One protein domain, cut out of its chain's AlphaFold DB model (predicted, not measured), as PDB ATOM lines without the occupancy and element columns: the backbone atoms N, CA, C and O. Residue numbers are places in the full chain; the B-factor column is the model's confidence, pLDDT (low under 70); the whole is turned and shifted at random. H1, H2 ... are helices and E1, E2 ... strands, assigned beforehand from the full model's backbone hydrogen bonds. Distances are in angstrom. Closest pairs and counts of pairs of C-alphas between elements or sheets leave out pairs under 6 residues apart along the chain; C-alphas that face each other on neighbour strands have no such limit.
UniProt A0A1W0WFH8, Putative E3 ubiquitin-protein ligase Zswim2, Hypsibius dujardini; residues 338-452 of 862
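What this domain is: This is residues 338 to 452 of the 862 residues of the protein "Putative E3 ubiquitin-protein ligase Zswim2" of Hypsibius dujardini (UniProt A0A1W0WFH8). A small three-stranded sheet, E1 E2 E3, is covered on one face by helix H1, which lies in the middle of the domain and runs along the strands. The other three helices are loosely set: H2 is beside the first part of H1, H3 is off towards the last part of H1, and the short H4 makes a corner with H3 at one extremity. The printed part has 115 residues, with three named strands followed by four named helices; the sheet, order E1 - E2 - E3, is antiparallel throughout. The class is mostly helix, though under half of the residues, 53 of 115, are in named elements. The whole is compact, with a radius of gyration of the C-alphas of 14.5 A and spans of 42 by 31 by 25 A.

How they stand to each other: Strands E1, residues 338 to 340, E2, residues 343 to 346, and E3, residues 359 to 361, form a meander, each strand the antiparallel neighbour of the one before. In the hairpin of E1 and E2, N 338 and O 345 are 2.9 A apart, within hydrogen-bond range. In the hairpin of E2 and E3, N 360 and O 344 are 2.8 A apart, also within range. H1, residues 371 to 383, is on the sheet at a height of 7.8 A, over E2 and E3, giving two layers, a helix on one face of a sheet. On the local plane H1 and E2 stand at 15 degrees, and their closest C-alphas, of Tyr 346 and Ser 382, are 5.4 A apart. H2, residues 406 to 415, is close to H1 but not clearly touching, with the closest C-alphas, of Gln 374 and Ile 409, 7.1 A apart; the two run opposite ways at a shallow tilt of 13 degrees. H3, residues 425 to 437, and H1 are near each other, with 5 pairs of C-alphas within 10 A. H4, residues 439 to 445, is close to H3 but not clearly touching, about perpendicular at 75 degrees; their closest C-alphas, of Met 435 and Thr 443, are 7.3 A apart. H2 and H3 are apart. Every O i to N i+4 pair is within hydrogen-bond range in H1 and H2; in H3 8 of 9 are, and in H4 1 of 3, with 0 of 4 O i to N i+3 pairs.

Where its parts are: E1 begins at C-alpha 338, (33.585, -6.323, 25.025). E1, E2 and E3 measure 6.9, 10.9 and 6.7 A. H1 starts at C-alpha 371, (39.051, -3.327, 41.395), and measures 18.3 A, as does H3. H2 measures 14.1 A. H4 measures 10.0 A and ends at C-alpha 445, (45.182, -27.273, 26.200).

The domain as a whole: The C-alphas farthest apart, of Glu 415 and Pro 440, are 42.5 A apart. The printed part has no cut. The links E2 to E3, 12 residues, and H1 to H2, 22 residues, are long. Mean pLDDT of the printed part is 85.0; residue 367 and residues 391 to 393, 397 to 398, 439 to 445 and 450 to 452 are under 70.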
ATOM      1  N   SER A 338      34.416  -7.130  24.116       87.50
ATOM      2  CA  SER A 338      33.585  -6.323  25.025       87.50
ATOM      3  C   SER A 338      34.454  -5.174  25.543       87.50
ATOM      4  O   SER A 338      35.599  -5.393  25.946       87.50
ATOM      5  N   ALA A 339      33.959  -3.942  25.444       89.69
ATOM      6  CA  ALA A 339      34.689  -2.731  25.806       89.69
ATOM      7  C   ALA A 339      33.739  -1.696  26.408       89.69
ATOM      8  O   ALA A 339      32.699  -1.376  25.837       89.69
ATOM      9  N   HIS A 340      34.126  -1.149  27.557       88.25
ATOM     10  CA  HIS A 340      33.302  -0.240  28.346       88.25
ATOM     11  C   HIS A 340      34.167   0.769  29.122       88.25
ATOM     12  O   HIS A 340      35.393   0.681  29.139       88.25
ATOM     13  N   ALA A 341      33.547   1.737  29.806       88.06
ATOM     14  CA  ALA A 341      34.249   2.837  30.489       88.06
ATOM     15  C   ALA A 341      35.213   2.410  31.625       88.06
ATOM     16  O   ALA A 341      35.883   3.251  32.230       88.06
ATOM     17  N   HIS A 342      35.268   1.117  31.953       90.12
ATOM     18  CA  HIS A 342      36.009   0.565  33.086       90.12
ATOM     19  C   HIS A 342      37.052  -0.495  32.689       90.12
ATOM     20  O   HIS A 342      37.782  -0.973  33.562       90.12
ATOM     21  N   GLY A 343      37.171  -0.812  31.395       94.69
ATOM     22  CA  GLY A 343      38.045  -1.861  30.868       94.69
ATOM     23  C   GLY A 343      37.606  -2.407  29.499       94.69
ATOM     24  O   GLY A 343      36.627  -1.925  28.919       94.69
ATOM     25  N   ALA A 344      38.357  -3.365  28.959       95.75
ATOM     26  CA  ALA A 344      38.012  -4.088  27.736       95.75
ATOM     27  C   ALA A 344      38.718  -5.454  27.648       95.75
ATOM     28  O   ALA A 344      39.891  -5.576  28.021       95.75
ATOM     29  N   SER A 345      38.046  -6.448  27.061       96.19
ATOM     30  CA  SER A 345      38.555  -7.813  26.865       96.19
ATOM     31  C   SER A 345      38.085  -8.441  25.560       96.19
ATOM     32  O   SER A 345      36.966  -8.215  25.099       96.19
ATOM     33  N   TYR A 346      38.916  -9.319  24.997       94.81
ATOM     34  CA  TYR A 346      38.512 -10.151  23.864       94.81
ATOM     35  C   TYR A 346      37.563 -11.268  24.310       94.81
ATOM     36  O   TYR A 346      37.959 -12.136  25.089       94.81
ATOM     37  N   LEU A 347      36.347 -11.311  23.764       92.69
ATOM     38  CA  LEU A 347      35.353 -12.328  24.102       92.69
ATOM     39  C   LEU A 347      35.859 -13.728  23.704       92.69
ATOM     40  O   LEU A 347      36.171 -14.009  22.536       92.69
ATOM     41  N   GLY A 348      36.012 -14.612  24.692       91.81
ATOM     42  CA  GLY A 348      36.614 -15.939  24.503       91.81
ATOM     43  C   GLY A 348      38.104 -15.891  24.129       91.81
ATOM     44  O   GLY A 348      38.620 -16.806  23.486       91.81
ATOM     45  N   GLY A 349      38.792 -14.798  24.458       90.75
ATOM     46  CA  GLY A 349      40.212 -14.560  24.212       90.75
ATOM     47  C   GLY A 349      41.171 -15.526  24.916       90.75
ATOM     48  O   GLY A 349      42.205 -15.883  24.350       90.75
ATOM     49  N   TYR A 350      40.817 -16.013  26.110       88.69
ATOM     50  CA  TYR A 350      41.717 -16.669  27.073       88.69
ATOM     51  C   TYR A 350      42.541 -17.836  26.496       88.69
ATOM     52  O   TYR A 350      43.702 -18.030  26.861       88.69
ATOM     53  N   CYS A 351      41.968 -18.617  25.574       89.12
ATOM     54  CA  CYS A 351      42.637 -19.767  24.953       89.12
ATOM     55  C   CYS A 351      43.160 -19.508  23.526       89.12
ATOM     56  O   CYS A 351      44.013 -20.269  23.058       89.12
ATOM     57  N   LYS A 352      42.735 -18.423  22.864       87.81
ATOM     58  CA  LYS A 352      43.171 -18.003  21.511       87.81
ATOM     59  C   LYS A 352      44.670 -17.595  21.504       87.81
ATOM     60  O   LYS A 352      45.299 -17.606  22.562       87.81
ATOM     61  N   PRO A 353      45.318 -17.296  20.358       88.88
ATOM     62  CA  PRO A 353      46.714 -16.820  20.326       88.88
ATOM     63  C   PRO A 353      46.983 -15.573  21.192       88.88
ATOM     64  O   PRO A 353      46.053 -14.846  21.526       88.88
ATOM     65  N   LYS A 354      48.258 -15.308  21.540       85.31
ATOM     66  CA  LYS A 354      48.673 -14.288  22.537       85.31
ATOM     67  C   LYS A 354      47.958 -12.936  22.412       85.31
ATOM     68  O   LYS A 354      47.519 -12.420  23.429       85.31
ATOM     69  N   GLN A 355      47.814 -12.409  21.194       87.00
ATOM     70  CA  GLN A 355      47.168 -11.119  20.903       87.00
ATOM     71  C   GLN A 355      45.708 -11.006  21.382       87.00
ATOM     72  O   GLN A 355      45.205  -9.903  21.546       87.00
ATOM     73  N   PHE A 356      45.042 -12.138  21.625       89.50
ATOM     74  CA  PHE A 356      43.675 -12.208  22.138       89.50
ATOM     75  C   PHE A 356      43.612 -12.565  23.633       89.50
ATOM     76  O   PHE A 356      42.541 -12.500  24.222       89.50
ATOM     77  N   ARG A 357      44.726 -12.937  24.282       89.50
ATOM     78  CA  ARG A 357      44.767 -13.284  25.722       89.50
ATOM     79  C   ARG A 357      44.953 -12.041  26.594       89.50
ATOM     80  O   ARG A 357      45.796 -12.027  27.492       89.50
ATOM     81  N   CYS A 358      44.213 -10.984  26.283       91.81
ATOM     82  CA  CYS A 358      44.407  -9.661  26.855       91.81
ATOM     83  C   CYS A 358      43.091  -9.087  27.381       91.81
ATOM     84  O   CYS A 358      42.077  -9.074  26.686       91.81
ATOM     85  N   SER A 359      43.183  -8.577  28.606       95.25
ATOM     86  CA  SER A 359      42.155  -7.852  29.341       95.25
ATOM     87  C   SER A 359      42.794  -6.584  29.897       95.25
ATOM     88  O   SER A 359      43.886  -6.645  30.467       95.25
ATOM     89  N   ILE A 360      42.132  -5.443  29.736       95.06
ATOM     90  CA  ILE A 360      42.566  -4.139  30.238       95.06
ATOM     91  C   ILE A 360      41.551  -3.699  31.291       95.06
ATOM     92  O   ILE A 360      40.360  -3.694  31.014       95.06
ATOM     93  N   VAL A 361      42.009  -3.304  32.480       95.31
ATOM     94  CA  VAL A 361      41.152  -2.772  33.555       95.31
ATOM     95  C   VAL A 361      41.564  -1.335  33.849       95.31
ATOM     96  O   VAL A 361      42.740  -1.070  34.106       95.31
ATOM     97  N   TYR A 362      40.606  -0.407  33.856       91.56
ATOM     98  CA  TYR A 362      40.873   0.990  34.186       91.56
ATOM     99  C   TYR A 362      40.715   1.248  35.693       91.56
ATOM    100  O   TYR A 362      39.607   1.345  36.229       91.56
ATOM    101  N   VAL A 363      41.851   1.346  36.391       88.75
ATOM    102  CA  VAL A 363      41.911   1.459  37.855       88.75
ATOM    103  C   VAL A 363      42.088   2.915  38.300       88.75
ATOM    104  O   VAL A 363      43.204   3.389  38.498       88.75
ATOM    105  N   ASN A 364      40.971   3.607  38.543       77.81
ATOM    106  CA  ASN A 364      40.962   4.956  39.137       77.81
ATOM    107  C   ASN A 364      41.558   5.010  40.560       77.81
ATOM    108  O   ASN A 364      42.038   6.054  40.998       77.81
ATOM    109  N   ASN A 365      41.501   3.908  41.315       75.75
ATOM    110  CA  ASN A 365      42.018   3.831  42.681       75.75
ATOM    111  C   ASN A 365      42.426   2.391  43.025       75.75
ATOM    112  O   ASN A 365      41.567   1.539  43.246       75.75
ATOM    113  N   LEU A 366      43.735   2.139  43.136       72.75
ATOM    114  CA  LEU A 366      44.325   0.829  43.465       72.75
ATOM    115  C   LEU A 366      43.886   0.258  44.828       72.75
ATOM    116  O   LEU A 366      44.041  -0.937  45.063       72.75
ATOM    117  N   PHE A 367      43.343   1.090  45.720       68.88
ATOM    118  CA  PHE A 367      42.824   0.683  47.030       68.88
ATOM    119  C   PHE A 367      41.291   0.579  47.071       68.88
ATOM    120  O   PHE A 367      40.725   0.338  48.139       68.88
ATOM    121  N   SER A 368      40.600   0.760  45.939       80.00
ATOM    122  CA  SER A 368      39.158   0.519  45.859       80.00
ATOM    123  C   SER A 368      38.859  -0.979  45.930       80.00
ATOM    124  O   SER A 368      39.433  -1.781  45.190       80.00
ATOM    125  N   LYS A 369      37.892  -1.350  46.778       79.62
ATOM    126  CA  LYS A 369      37.390  -2.728  46.927       79.62
ATOM    127  C   LYS A 369      36.774  -3.297  45.641       79.62
ATOM    128  O   LYS A 369      36.569  -4.503  45.556       79.62
ATOM    129  N   ASN A 370      36.526  -2.441  44.648       85.12
ATOM    130  CA  ASN A 370      35.799  -2.771  43.423       85.12
ATOM    131  C   ASN A 370      36.733  -3.130  42.254       85.12
ATOM    132  O   ASN A 370      36.282  -3.704  41.266       85.12
ATOM    133  N   VAL A 371      38.046  -2.898  42.388       89.38
ATOM    134  CA  VAL A 371      39.051  -3.327  41.395       89.38
ATOM    135  C   VAL A 371      39.057  -4.854  41.195       89.38
ATOM    136  O   VAL A 371      39.049  -5.290  40.045       89.38
ATOM    137  N   PRO A 372      38.971  -5.699  42.246       91.94
ATOM    138  CA  PRO A 372      38.748  -7.138  42.084       91.94
ATOM    139  C   PRO A 372      37.486  -7.508  41.291       91.94
ATOM    140  O   PRO A 372      37.505  -8.527  40.607       91.94
ATOM    141  N   MET A 373      36.413  -6.707  41.347       92.81
ATOM    142  CA  MET A 373      35.202  -6.953  40.553       92.81
ATOM    143  C   MET A 373      35.428  -6.621  39.075       92.81
ATOM    144  O   MET A 373      35.086  -7.445  38.234       92.81
ATOM    145  N   GLN A 374      36.058  -5.481  38.758       93.62
ATOM    146  CA  GLN A 374      36.447  -5.159  37.377       93.62
ATOM    147  C   GLN A 374      37.351  -6.260  36.793       93.62
ATOM    148  O   GLN A 374      37.109  -6.756  35.700       93.62
ATOM    149  N   ILE A 375      38.361  -6.704  37.553       95.12
ATOM    150  CA  ILE A 375      39.259  -7.797  37.146       95.12
ATOM    151  C   ILE A 375      38.477  -9.101  36.921       95.12
ATOM    152  O   ILE A 375      38.741  -9.804  35.949       95.12
ATOM    153  N   ALA A 376      37.517  -9.432  37.788       95.31
ATOM    154  CA  ALA A 376      36.694 -10.629  37.635       95.31
ATOM    155  C   ALA A 376      35.801 -10.565  36.382       95.31
ATOM    156  O   ALA A 376      35.745 -11.543  35.641       95.31
ATOM    157  N   HIS A 377      35.165  -9.421  36.124       95.81
ATOM    158  CA  HIS A 377      34.360  -9.159  34.929       95.81
ATOM    159  C   HIS A 377      35.177  -9.353  33.642       95.81
ATOM    160  O   HIS A 377      34.856 -10.209  32.817       95.81
ATOM    161  N   GLU A 378      36.308  -8.651  33.526       95.94
ATOM    162  CA  GLU A 378      37.190  -8.738  32.359       95.94
ATOM    163  C   GLU A 378      37.750 -10.153  32.141       95.94
ATOM    164  O   GLU A 378      37.833 -10.623  31.008       95.94
ATOM    165  N   ILE A 379      38.085 -10.884  33.213       95.44
ATOM    166  CA  ILE A 379      38.519 -12.288  33.113       95.44
ATOM    167  C   ILE A 379      37.398 -13.182  32.566       95.44
ATOM    168  O   ILE A 379      37.685 -14.080  31.771       95.44
ATOM    169  N   MET A 380      36.137 -12.954  32.943       95.44
ATOM    170  CA  MET A 380      35.014 -13.747  32.434       95.44
ATOM    171  C   MET A 380      34.664 -13.412  30.980       95.44
ATOM    172  O   MET A 380      34.432 -14.346  30.207       95.44
ATOM    173  N   ASN A 381      34.753 -12.140  30.580       95.12
ATOM    174  CA  ASN A 381      34.686 -11.734  29.172       95.12
ATOM    175  C   ASN A 381      35.833 -12.385  28.372       95.12
ATOM    176  O   ASN A 381      35.591 -13.052  27.363       95.12
ATOM    177  N   SER A 382      37.068 -12.359  28.892       94.19
ATOM    178  CA  SER A 382      38.202 -13.121  28.343       94.19
ATOM    179  C   SER A 382      37.923 -14.627  28.225       94.19
ATOM    180  O   SER A 382      38.343 -15.250  27.250       94.19
ATOM    181  N   ILE A 383      37.221 -15.245  29.178       93.38
ATOM    182  CA  ILE A 383      36.837 -16.666  29.104       93.38
ATOM    183  C   ILE A 383      35.758 -16.906  28.036       93.38
ATOM    184  O   ILE A 383      35.808 -17.944  27.383       93.38
ATOM    185  N   GLY A 384      34.857 -15.944  27.807       92.94
ATOM    186  CA  GLY A 384      33.798 -15.983  26.786       92.94
ATOM    187  C   GLY A 384      32.370 -15.880  27.320       92.94
ATOM    188  O   GLY A 384      31.426 -16.024  26.548       92.94
ATOM    189  N   VAL A 385      32.203 -15.608  28.616       94.31
ATOM    190  CA  VAL A 385      30.908 -15.207  29.180       94.31
ATOM    191  C   VAL A 385      30.579 -13.803  28.682       94.31
ATOM    192  O   VAL A 385      31.461 -12.960  28.664       94.31
ATOM    193  N   ARG A 386      29.329 -13.568  28.283       93.69
ATOM    194  CA  ARG A 386      28.767 -12.257  27.940       93.69
ATOM    195  C   ARG A 386      28.096 -11.581  29.128       93.69
ATOM    196  O   ARG A 386      27.652 -12.252  30.064       93.69
ATOM    197  N   ASP A 387      27.949 -10.271  28.998       94.44
ATOM    198  CA  ASP A 387      27.423  -9.358  30.004       94.44
ATOM    199  C   ASP A 387      25.920  -9.589  30.320       94.44
ATOM    200  O   ASP A 387      25.131 -10.069  29.498       94.44
ATOM    201  N   ASP A 388      25.497  -9.292  31.552       92.81
ATOM    202  CA  ASP A 388      24.113  -9.468  32.011       92.81
ATOM    203  C   ASP A 388      23.209  -8.381  31.404       92.81
ATOM    204  O   ASP A 388      23.275  -7.211  31.780       92.81
ATOM    205  N   GLY A 389      22.337  -8.794  30.481       86.94
ATOM    206  CA  GLY A 389      21.439  -7.924  29.711       86.94
ATOM    207  C   GLY A 389      21.702  -7.960  28.200       86.94
ATOM    208  O   GLY A 389      20.839  -7.563  27.418       86.94
ATOM    209  N   ASP A 390      22.846  -8.508  27.790       81.81
ATOM    210  CA  ASP A 390      23.358  -8.513  26.420       81.81
ATOM    211  C   ASP A 390      22.565  -9.483  25.513       81.81
ATOM    212  O   ASP A 390      22.975 -10.619  25.296       81.81
ATOM    213  N   GLN A 391      21.375  -9.065  25.051       69.50
ATOM    214  CA  GLN A 391      20.430  -9.718  24.103       69.50
ATOM    215  C   GLN A 391      19.932 -11.152  24.422       69.50
ATOM    216  O   GLN A 391      18.916 -11.593  23.888       69.50
ATOM    217  N   ASN A 392      20.577 -11.885  25.328       61.06
ATOM    218  CA  ASN A 392      20.454 -13.336  25.496       61.06
ATOM    219  C   ASN A 392      19.425 -13.760  26.569       61.06
ATOM    220  O   ASN A 392      19.633 -14.728  27.297       61.06
ATOM    221  N   ASN A 393      18.322 -13.014  26.724       65.38
ATOM    222  CA  ASN A 393      17.289 -13.200  27.769       65.38
ATOM    223  C   ASN A 393      17.785 -13.170  29.236       65.38
ATOM    224  O   ASN A 393      17.011 -13.425  30.163       65.38
ATOM    225  N   CYS A 394      19.047 -12.808  29.471       75.75
ATOM    226  CA  CYS A 394      19.687 -12.781  30.783       75.75
ATOM    227  C   CYS A 394      19.264 -11.572  31.630       75.75
ATOM    228  O   CYS A 394      20.047 -10.659  31.875       75.75
ATOM    229  N   LYS A 395      18.010 -11.574  32.094       77.12
ATOM    230  CA  LYS A 395      17.524 -10.600  33.082       77.12
ATOM    231  C   LYS A 395      18.239 -10.813  34.430       77.12
ATOM    232  O   LYS A 395      18.342 -11.966  34.863       77.12
ATOM    233  N   PRO A 396      18.693  -9.749  35.120       72.00
ATOM    234  CA  PRO A 396      19.325  -9.873  36.430       72.00
ATOM    235  C   PRO A 396      18.347 -10.481  37.446       72.00
ATOM    236  O   PRO A 396      17.208 -10.034  37.598       72.00
ATOM    237  N   ALA A 397      18.786 -11.539  38.127       64.69
ATOM    238  CA  ALA A 397      17.948 -12.354  39.002       64.69
ATOM    239  C   ALA A 397      17.845 -11.757  40.420       64.69
ATOM    240  O   ALA A 397      18.303 -12.358  41.390       64.69
ATOM    241  N   GLY A 398      17.230 -10.578  40.523       68.31
ATOM    242  CA  GLY A 398      17.089  -9.812  41.766       68.31
ATOM    243  C   GLY A 398      18.083  -8.651  41.879       68.31
ATOM    244  O   GLY A 398      19.057  -8.576  41.138       68.31
ATOM    245  N   GLY A 399      17.816  -7.732  42.812       83.62
ATOM    246  CA  GLY A 399      18.554  -6.471  42.988       83.62
ATOM    247  C   GLY A 399      19.914  -6.580  43.689       83.62
ATOM    248  O   GLY A 399      20.325  -5.629  44.345       83.62
ATOM    249  N   GLU A 400      20.595  -7.724  43.602       88.75
ATOM    250  CA  GLU A 400      21.989  -7.849  44.044       88.75
ATOM    251  C   GLU A 400      22.937  -7.476  42.889       88.75
ATOM    252  O   GLU A 400      22.656  -7.840  41.742       88.75
ATOM    253  N   PRO A 401      24.069  -6.792  43.142       90.44
ATOM    254  CA  PRO A 401      25.025  -6.449  42.093       90.44
ATOM    255  C   PRO A 401      25.649  -7.713  41.483       90.44
ATOM    256  O   PRO A 401      26.298  -8.506  42.171       90.44
ATOM    257  N   GLN A 402      25.453  -7.903  40.176       94.25
ATOM    258  CA  GLN A 402      25.994  -9.039  39.427       94.25
ATOM    259  C   GLN A 402      27.351  -8.681  38.809       94.25
ATOM    260  O   GLN A 402      27.492  -7.609  38.225       94.25
ATOM    261  N   VAL A 403      28.337  -9.585  38.861       95.38
ATOM    262  CA  VAL A 403      29.688  -9.324  38.310       95.38
ATOM    263  C   VAL A 403      29.680  -9.076  36.791       95.38
ATOM    264  O   VAL A 403      30.551  -8.375  36.290       95.38
ATOM    265  N   MET A 404      28.702  -9.607  36.049       95.19
ATOM    266  CA  MET A 404      28.591  -9.377  34.600       95.19
ATOM    267  C   MET A 404      27.682  -8.190  34.234       95.19
ATOM    268  O   MET A 404      27.443  -7.956  33.058       95.19
ATOM    269  N   SER A 405      27.174  -7.416  35.200       93.44
ATOM    270  CA  SER A 405      26.324  -6.251  34.922       93.44
ATOM    271  C   SER A 405      27.136  -4.955  34.872       93.44
ATOM    272  O   SER A 405      27.714  -4.528  35.874       93.44
ATOM    273  N   HIS A 406      27.113  -4.275  33.723       91.25
ATOM    274  CA  HIS A 406      27.716  -2.947  33.553       91.25
ATOM    275  C   HIS A 406      27.159  -1.911  34.542       91.25
ATOM    276  O   HIS A 406      27.914  -1.101  35.077       91.25
ATOM    277  N   GLU A 407      25.854  -1.966  34.826       89.88
ATOM    278  CA  GLU A 407      25.182  -1.090  35.792       89.88
ATOM    279  C   GLU A 407      25.692  -1.337  37.219       89.88
ATOM    280  O   GLU A 407      26.052  -0.390  37.917       89.88
ATOM    281  N   ALA A 408      25.829  -2.604  37.629       88.50
ATOM    282  CA  ALA A 408      26.382  -2.960  38.937       88.50
ATOM    283  C   ALA A 408      27.850  -2.522  39.100       88.50
ATOM    284  O   ALA A 408      28.244  -2.065  40.175       88.50
ATOM    285  N   ILE A 409      28.656  -2.623  38.035       88.56
ATOM    286  CA  ILE A 409      30.051  -2.164  38.038       88.56
ATOM    287  C   ILE A 409      30.121  -0.639  38.145       88.56
ATOM    288  O   ILE A 409      30.852  -0.129  38.997       88.56
ATOM    289  N   ALA A 410      29.337   0.084  37.341       88.75
ATOM    290  CA  ALA A 410      29.273   1.540  37.386       88.75
ATOM    291  C   ALA A 410      28.818   2.046  38.767       88.75
ATOM    292  O   ALA A 410      29.502   2.883  39.357       88.75
ATOM    293  N   ALA A 411      27.733   1.485  39.318       87.88
ATOM    294  CA  ALA A 411      27.195   1.845  40.631       87.88
ATOM    295  C   ALA A 411      28.191   1.577  41.771       87.88
ATOM    296  O   ALA A 411      28.417   2.435  42.623       87.88
ATOM    297  N   ALA A 412      28.866   0.421  41.775       85.31
ATOM    298  CA  ALA A 412      29.896   0.150  42.773       85.31
ATOM    299  C   ALA A 412      31.052   1.162  42.685       85.31
ATOM    300  O   ALA A 412      31.541   1.640  43.711       85.31
ATOM    301  N   LEU A 413      31.506   1.500  41.473       84.69
ATOM    302  CA  LEU A 413      32.625   2.422  41.257       84.69
ATOM    303  C   LEU A 413      32.290   3.884  41.596       84.69
ATOM    304  O   LEU A 413      33.194   4.599  42.031       84.69
ATOM    305  N   SER A 414      31.038   4.320  41.431       86.31
ATOM    306  CA  SER A 414      30.591   5.682  41.755       86.31
ATOM    307  C   SER A 414      30.166   5.852  43.219       86.31
ATOM    308  O   SER A 414      30.570   6.821  43.860       86.31
ATOM    309  N   GLU A 415      29.389   4.916  43.770       83.75
ATOM    310  CA  GLU A 415      28.799   5.028  45.113       83.75
ATOM    311  C   GLU A 415      29.661   4.387  46.213       83.75
ATOM    312  O   GLU A 415      29.461   4.650  47.400       83.75
ATOM    313  N   GLY A 416      30.640   3.550  45.846       79.56
ATOM    314  CA  GLY A 416      31.491   2.840  46.804       79.56
ATOM    315  C   GLY A 416      30.760   1.724  47.560       79.56
ATOM    316  O   GLY A 416      31.073   1.471  48.723       79.56
ATOM    317  N   VAL A 417      29.778   1.085  46.912       77.06
ATOM    318  CA  VAL A 417      28.901   0.058  47.497       77.06
ATOM    319  C   VAL A 417      29.713  -1.091  48.108       77.06
ATOM    320  O   VAL A 417      30.465  -1.771  47.418       77.06
ATOM    321  N   ASP A 418      29.520  -1.347  49.405       78.44
ATOM    322  CA  ASP A 418      30.311  -2.318  50.184       78.44
ATOM    323  C   ASP A 418      29.779  -3.770  50.103       78.44
ATOM    324  O   ASP A 418      30.078  -4.608  50.957       78.44
ATOM    325  N   VAL A 419      28.962  -4.066  49.085       77.56
ATOM    326  CA  VAL A 419      28.320  -5.368  48.852       77.56
ATOM    327  C   VAL A 419      29.217  -6.232  47.970       77.56
ATOM    328  O   VAL A 419      29.638  -5.810  46.896       77.56
ATOM    329  N   MET A 420      29.491  -7.465  48.402       80.81
ATOM    330  CA  MET A 420      30.232  -8.426  47.584       80.81
ATOM    331  C   MET A 420      29.358  -8.876  46.398       80.81
ATOM    332  O   MET A 420      28.276  -9.413  46.637       80.81
ATOM    333  N   PRO A 421      29.796  -8.678  45.142       87.56
ATOM    334  CA  PRO A 421      28.993  -8.993  43.968       87.56
ATOM    335  C   PRO A 421      28.883 -10.504  43.754       87.56
ATOM    336  O   PRO A 421      29.781 -11.273  44.117       87.56
ATOM    337  N   VAL A 422      27.789 -10.929  43.126       93.19
ATOM    338  CA  VAL A 422      27.479 -12.345  42.889       93.19
ATOM    339  C   VAL A 422      27.526 -12.701  41.402       93.19
ATOM    340  O   VAL A 422      27.394 -11.854  40.520       93.19
ATOM    341  N   TRP A 423      27.732 -13.983  41.102       95.12
ATOM    342  CA  TRP A 423      27.658 -14.489  39.732       95.12
ATOM    343  C   TRP A 423      26.205 -14.729  39.341       95.12
ATOM    344  O   TRP A 423      25.521 -15.534  39.985       95.12
ATOM    345  N   SER A 424      25.741 -14.118  38.253       94.06
ATOM    346  CA  SER A 424      24.372 -14.317  37.781       94.06
ATOM    347  C   SER A 424      24.097 -15.767  37.390       94.06
ATOM    348  O   SER A 424      25.007 -16.590  37.204       94.06
ATOM    349  N   LEU A 425      22.814 -16.123  37.304       91.81
ATOM    350  CA  LEU A 425      22.424 -17.431  36.780       91.81
ATOM    351  C   LEU A 425      22.855 -17.570  35.311       91.81
ATOM    352  O   LEU A 425      23.300 -18.643  34.916       91.81
ATOM    353  N   CYS A 426      22.803 -16.476  34.544       92.31
ATOM    354  CA  CYS A 426      23.271 -16.417  33.163       92.31
ATOM    355  C   CYS A 426      24.768 -16.721  33.055       92.31
ATOM    356  O   CYS A 426      25.137 -17.680  32.382       92.31
ATOM    357  N   ALA A 427      25.626 -15.995  33.779       94.31
ATOM    358  CA  ALA A 427      27.071 -16.217  33.777       94.31
ATOM    359  C   ALA A 427      27.428 -17.670  34.144       94.31
ATOM    360  O   ALA A 427      28.227 -18.320  33.470       94.31
ATOM    361  N   ARG A 428      26.762 -18.231  35.164       94.12
ATOM    362  CA  ARG A 428      26.931 -19.639  35.568       94.12
ATOM    363  C   ARG A 428      26.477 -20.637  34.499       94.12
ATOM    364  O   ARG A 428      27.112 -21.682  34.351       94.12
ATOM    365  N   LEU A 429      25.403 -20.348  33.763       92.25
ATOM    366  CA  LEU A 429      24.934 -21.187  32.657       92.25
ATOM    367  C   LEU A 429      25.855 -21.090  31.436       92.25
ATOM    368  O   LEU A 429      26.187 -22.132  30.879       92.25
ATOM    369  N   GLN A 430      26.335 -19.894  31.085       92.44
ATOM    370  CA  GLN A 430      27.308 -19.685  30.008       92.44
ATOM    371  C   GLN A 430      28.598 -20.477  30.271       92.44
ATOM    372  O   GLN A 430      28.956 -21.327  29.461       92.44
ATOM    373  N   VAL A 431      29.227 -20.329  31.450       92.00
ATOM    374  CA  VAL A 431      30.408 -21.139  31.830       92.00
ATOM    375  C   VAL A 431      30.111 -22.637  31.744       92.00
ATOM    376  O   VAL A 431      30.918 -23.402  31.219       92.00
ATOM    377  N   LYS A 432      28.944 -23.080  32.233       91.25
ATOM    378  CA  LYS A 432      28.546 -24.496  32.195       91.25
ATOM    379  C   LYS A 432      28.321 -25.014  30.770       91.25
ATOM    380  O   LYS A 432      28.477 -26.214  30.558       91.25
ATOM    381  N   GLN A 433      27.947 -24.156  29.825       90.12
ATOM    382  CA  GLN A 433      27.742 -24.533  28.431       90.12
ATOM    383  C   GLN A 433      29.070 -24.553  27.659       90.12
ATOM    384  O   GLN A 433      29.384 -25.572  27.049       90.12
ATOM    385  N   MET A 434      29.922 -23.535  27.823       86.50
ATOM    386  CA  MET A 434      31.287 -23.523  27.273       86.50
ATOM    387  C   MET A 434      32.116 -24.729  27.745       86.50
ATOM    388  O   MET A 434      32.804 -25.373  26.960       86.50
ATOM    389  N   MET A 435      31.996 -25.107  29.023       83.75
ATOM    390  CA  MET A 435      32.667 -26.290  29.589       83.75
ATOM    391  C   MET A 435      32.089 -27.638  29.106       83.75
ATOM    392  O   MET A 435      32.618 -28.682  29.485       83.75
ATOM    393  N   LYS A 436      31.025 -27.641  28.289       86.94
ATOM    394  CA  LYS A 436      30.510 -28.827  27.582       86.94
ATOM    395  C   LYS A 436      30.864 -28.805  26.096       86.94
ATOM    396  O   LYS A 436      31.384 -29.793  25.594       86.94
ATOM    397  N   GLU A 437      30.529 -27.716  25.405       83.50
ATOM    398  CA  GLU A 437      30.611 -27.605  23.943       83.50
ATOM    399  C   GLU A 437      32.068 -27.473  23.499       83.50
ATOM    400  O   GLU A 437      32.593 -28.333  22.794       83.50
ATOM    401  N   ASP A 438      32.772 -26.476  24.037       71.12
ATOM    402  CA  ASP A 438      34.192 -26.244  23.782       71.12
ATOM    403  C   ASP A 438      35.108 -27.135  24.637       71.12
ATOM    404  O   ASP A 438      36.315 -26.883  24.726       71.12
ATOM    405  N   ALA A 439      34.588 -28.190  25.277       67.56
ATOM    406  CA  ALA A 439      35.380 -29.039  26.165       67.56
ATOM    407  C   ALA A 439      36.694 -29.535  25.510       67.56
ATOM    408  O   ALA A 439      37.745 -29.366  26.136       67.56
ATOM    409  N   PRO A 440      36.734 -30.023  24.252       66.94
ATOM    410  CA  PRO A 440      37.990 -30.443  23.616       66.94
ATOM    411  C   PRO A 440      38.984 -29.300  23.341       66.94
ATOM    412  O   PRO A 440      40.187 -29.541  23.250       66.94
ATOM    413  N   LEU A 441      38.506 -28.058  23.207       65.25
ATOM    414  CA  LEU A 441      39.314 -26.881  22.869       65.25
ATOM    415  C   LEU A 441      39.817 -26.164  24.130       65.25
ATOM    416  O   LEU A 441      41.023 -25.981  24.315       65.25
ATOM    417  N   ILE A 442      38.900 -25.820  25.036       64.56
ATOM    418  CA  ILE A 442      39.170 -25.095  26.284       64.56
ATOM    419  C   ILE A 442      39.761 -26.034  27.346       64.56
ATOM    420  O   ILE A 442      40.790 -25.731  27.962       64.56
ATOM    421  N   THR A 443      39.168 -27.218  27.525       56.91
ATOM    422  CA  THR A 443      39.666 -28.229  28.479       56.91
ATOM    423  C   THR A 443      40.715 -29.168  27.861       56.91
ATOM    424  O   THR A 443      41.240 -30.047  28.540       56.91
ATOM    425  N   GLY A 444      41.111 -28.949  26.602       56.09
ATOM    426  CA  GLY A 444      42.185 -29.710  25.955       56.09
ATOM    427  C   GLY A 444      43.605 -29.187  26.202       56.09
ATOM    428  O   GLY A 444      44.536 -29.988  26.263       56.09
ATOM    429  N   ARG A 445      43.815 -27.857  26.279       64.19
ATOM    430  CA  ARG A 445      45.182 -27.273  26.200       64.19
ATOM    431  C   ARG A 445      45.489 -26.047  27.072       64.19
ATOM    432  O   ARG A 445      46.666 -25.740  27.235       64.19
ATOM    433  N   CYS A 446      44.495 -25.322  27.595       79.12
ATOM    434  CA  CYS A 446      44.718 -24.010  28.237       79.12
ATOM    435  C   CYS A 446      44.269 -23.922  29.705       79.12
ATOM    436  O   CYS A 446      45.022 -23.377  30.510       79.12
ATOM    437  N   LEU A 447      43.091 -24.447  30.072       81.38
ATOM    438  CA  LEU A 447      42.573 -24.373  31.453       81.38
ATOM    439  C   LEU A 447      42.773 -25.656  32.280       81.38
ATOM    440  O   LEU A 447      42.757 -25.607  33.508       81.38
ATOM    441  N   THR A 448      42.981 -26.801  31.632       74.56
ATOM    442  CA  THR A 448      43.220 -28.104  32.278       74.56
ATOM    443  C   THR A 448      44.660 -28.467  32.614       74.56
ATOM    444  O   THR A 448      44.811 -29.321  33.496       74.56
ATOM    445  N   PRO A 449      45.722 -27.885  32.012       72.06
ATOM    446  CA  PRO A 449      47.056 -28.021  32.570       72.06
ATOM    447  C   PRO A 449      47.002 -27.515  34.008       72.06
ATOM    448  O   PRO A 449      46.891 -26.314  34.252       72.06
ATOM    449  N   ARG A 450      47.026 -28.451  34.968       62.03
ATOM    450  CA  ARG A 450      47.122 -28.127  36.391       62.03
ATOM    451  C   ARG A 450      48.280 -27.141  36.507       62.03
ATOM    452  O   ARG A 450      49.381 -27.535  36.113       62.03
ATOM    453  N   PRO A 451      48.060 -25.905  36.997       59.25
ATOM    454  CA  PRO A 451      49.132 -24.930  37.050       59.25
ATOM    455  C   PRO A 451      50.315 -25.569  37.768       59.25
ATOM    456  O   PRO A 451      50.112 -26.242  38.785       59.25
ATOM    457  N   THR A 452      51.501 -25.465  37.162       61.16
ATOM    458  CA  THR A 452      52.699 -26.229  37.545       61.16
ATOM    459  C   THR A 452      52.994 -26.089  39.033       61.16
ATOM    460  O   THR A 452      52.516 -25.148  39.663       61.16
TER     461      THR A 452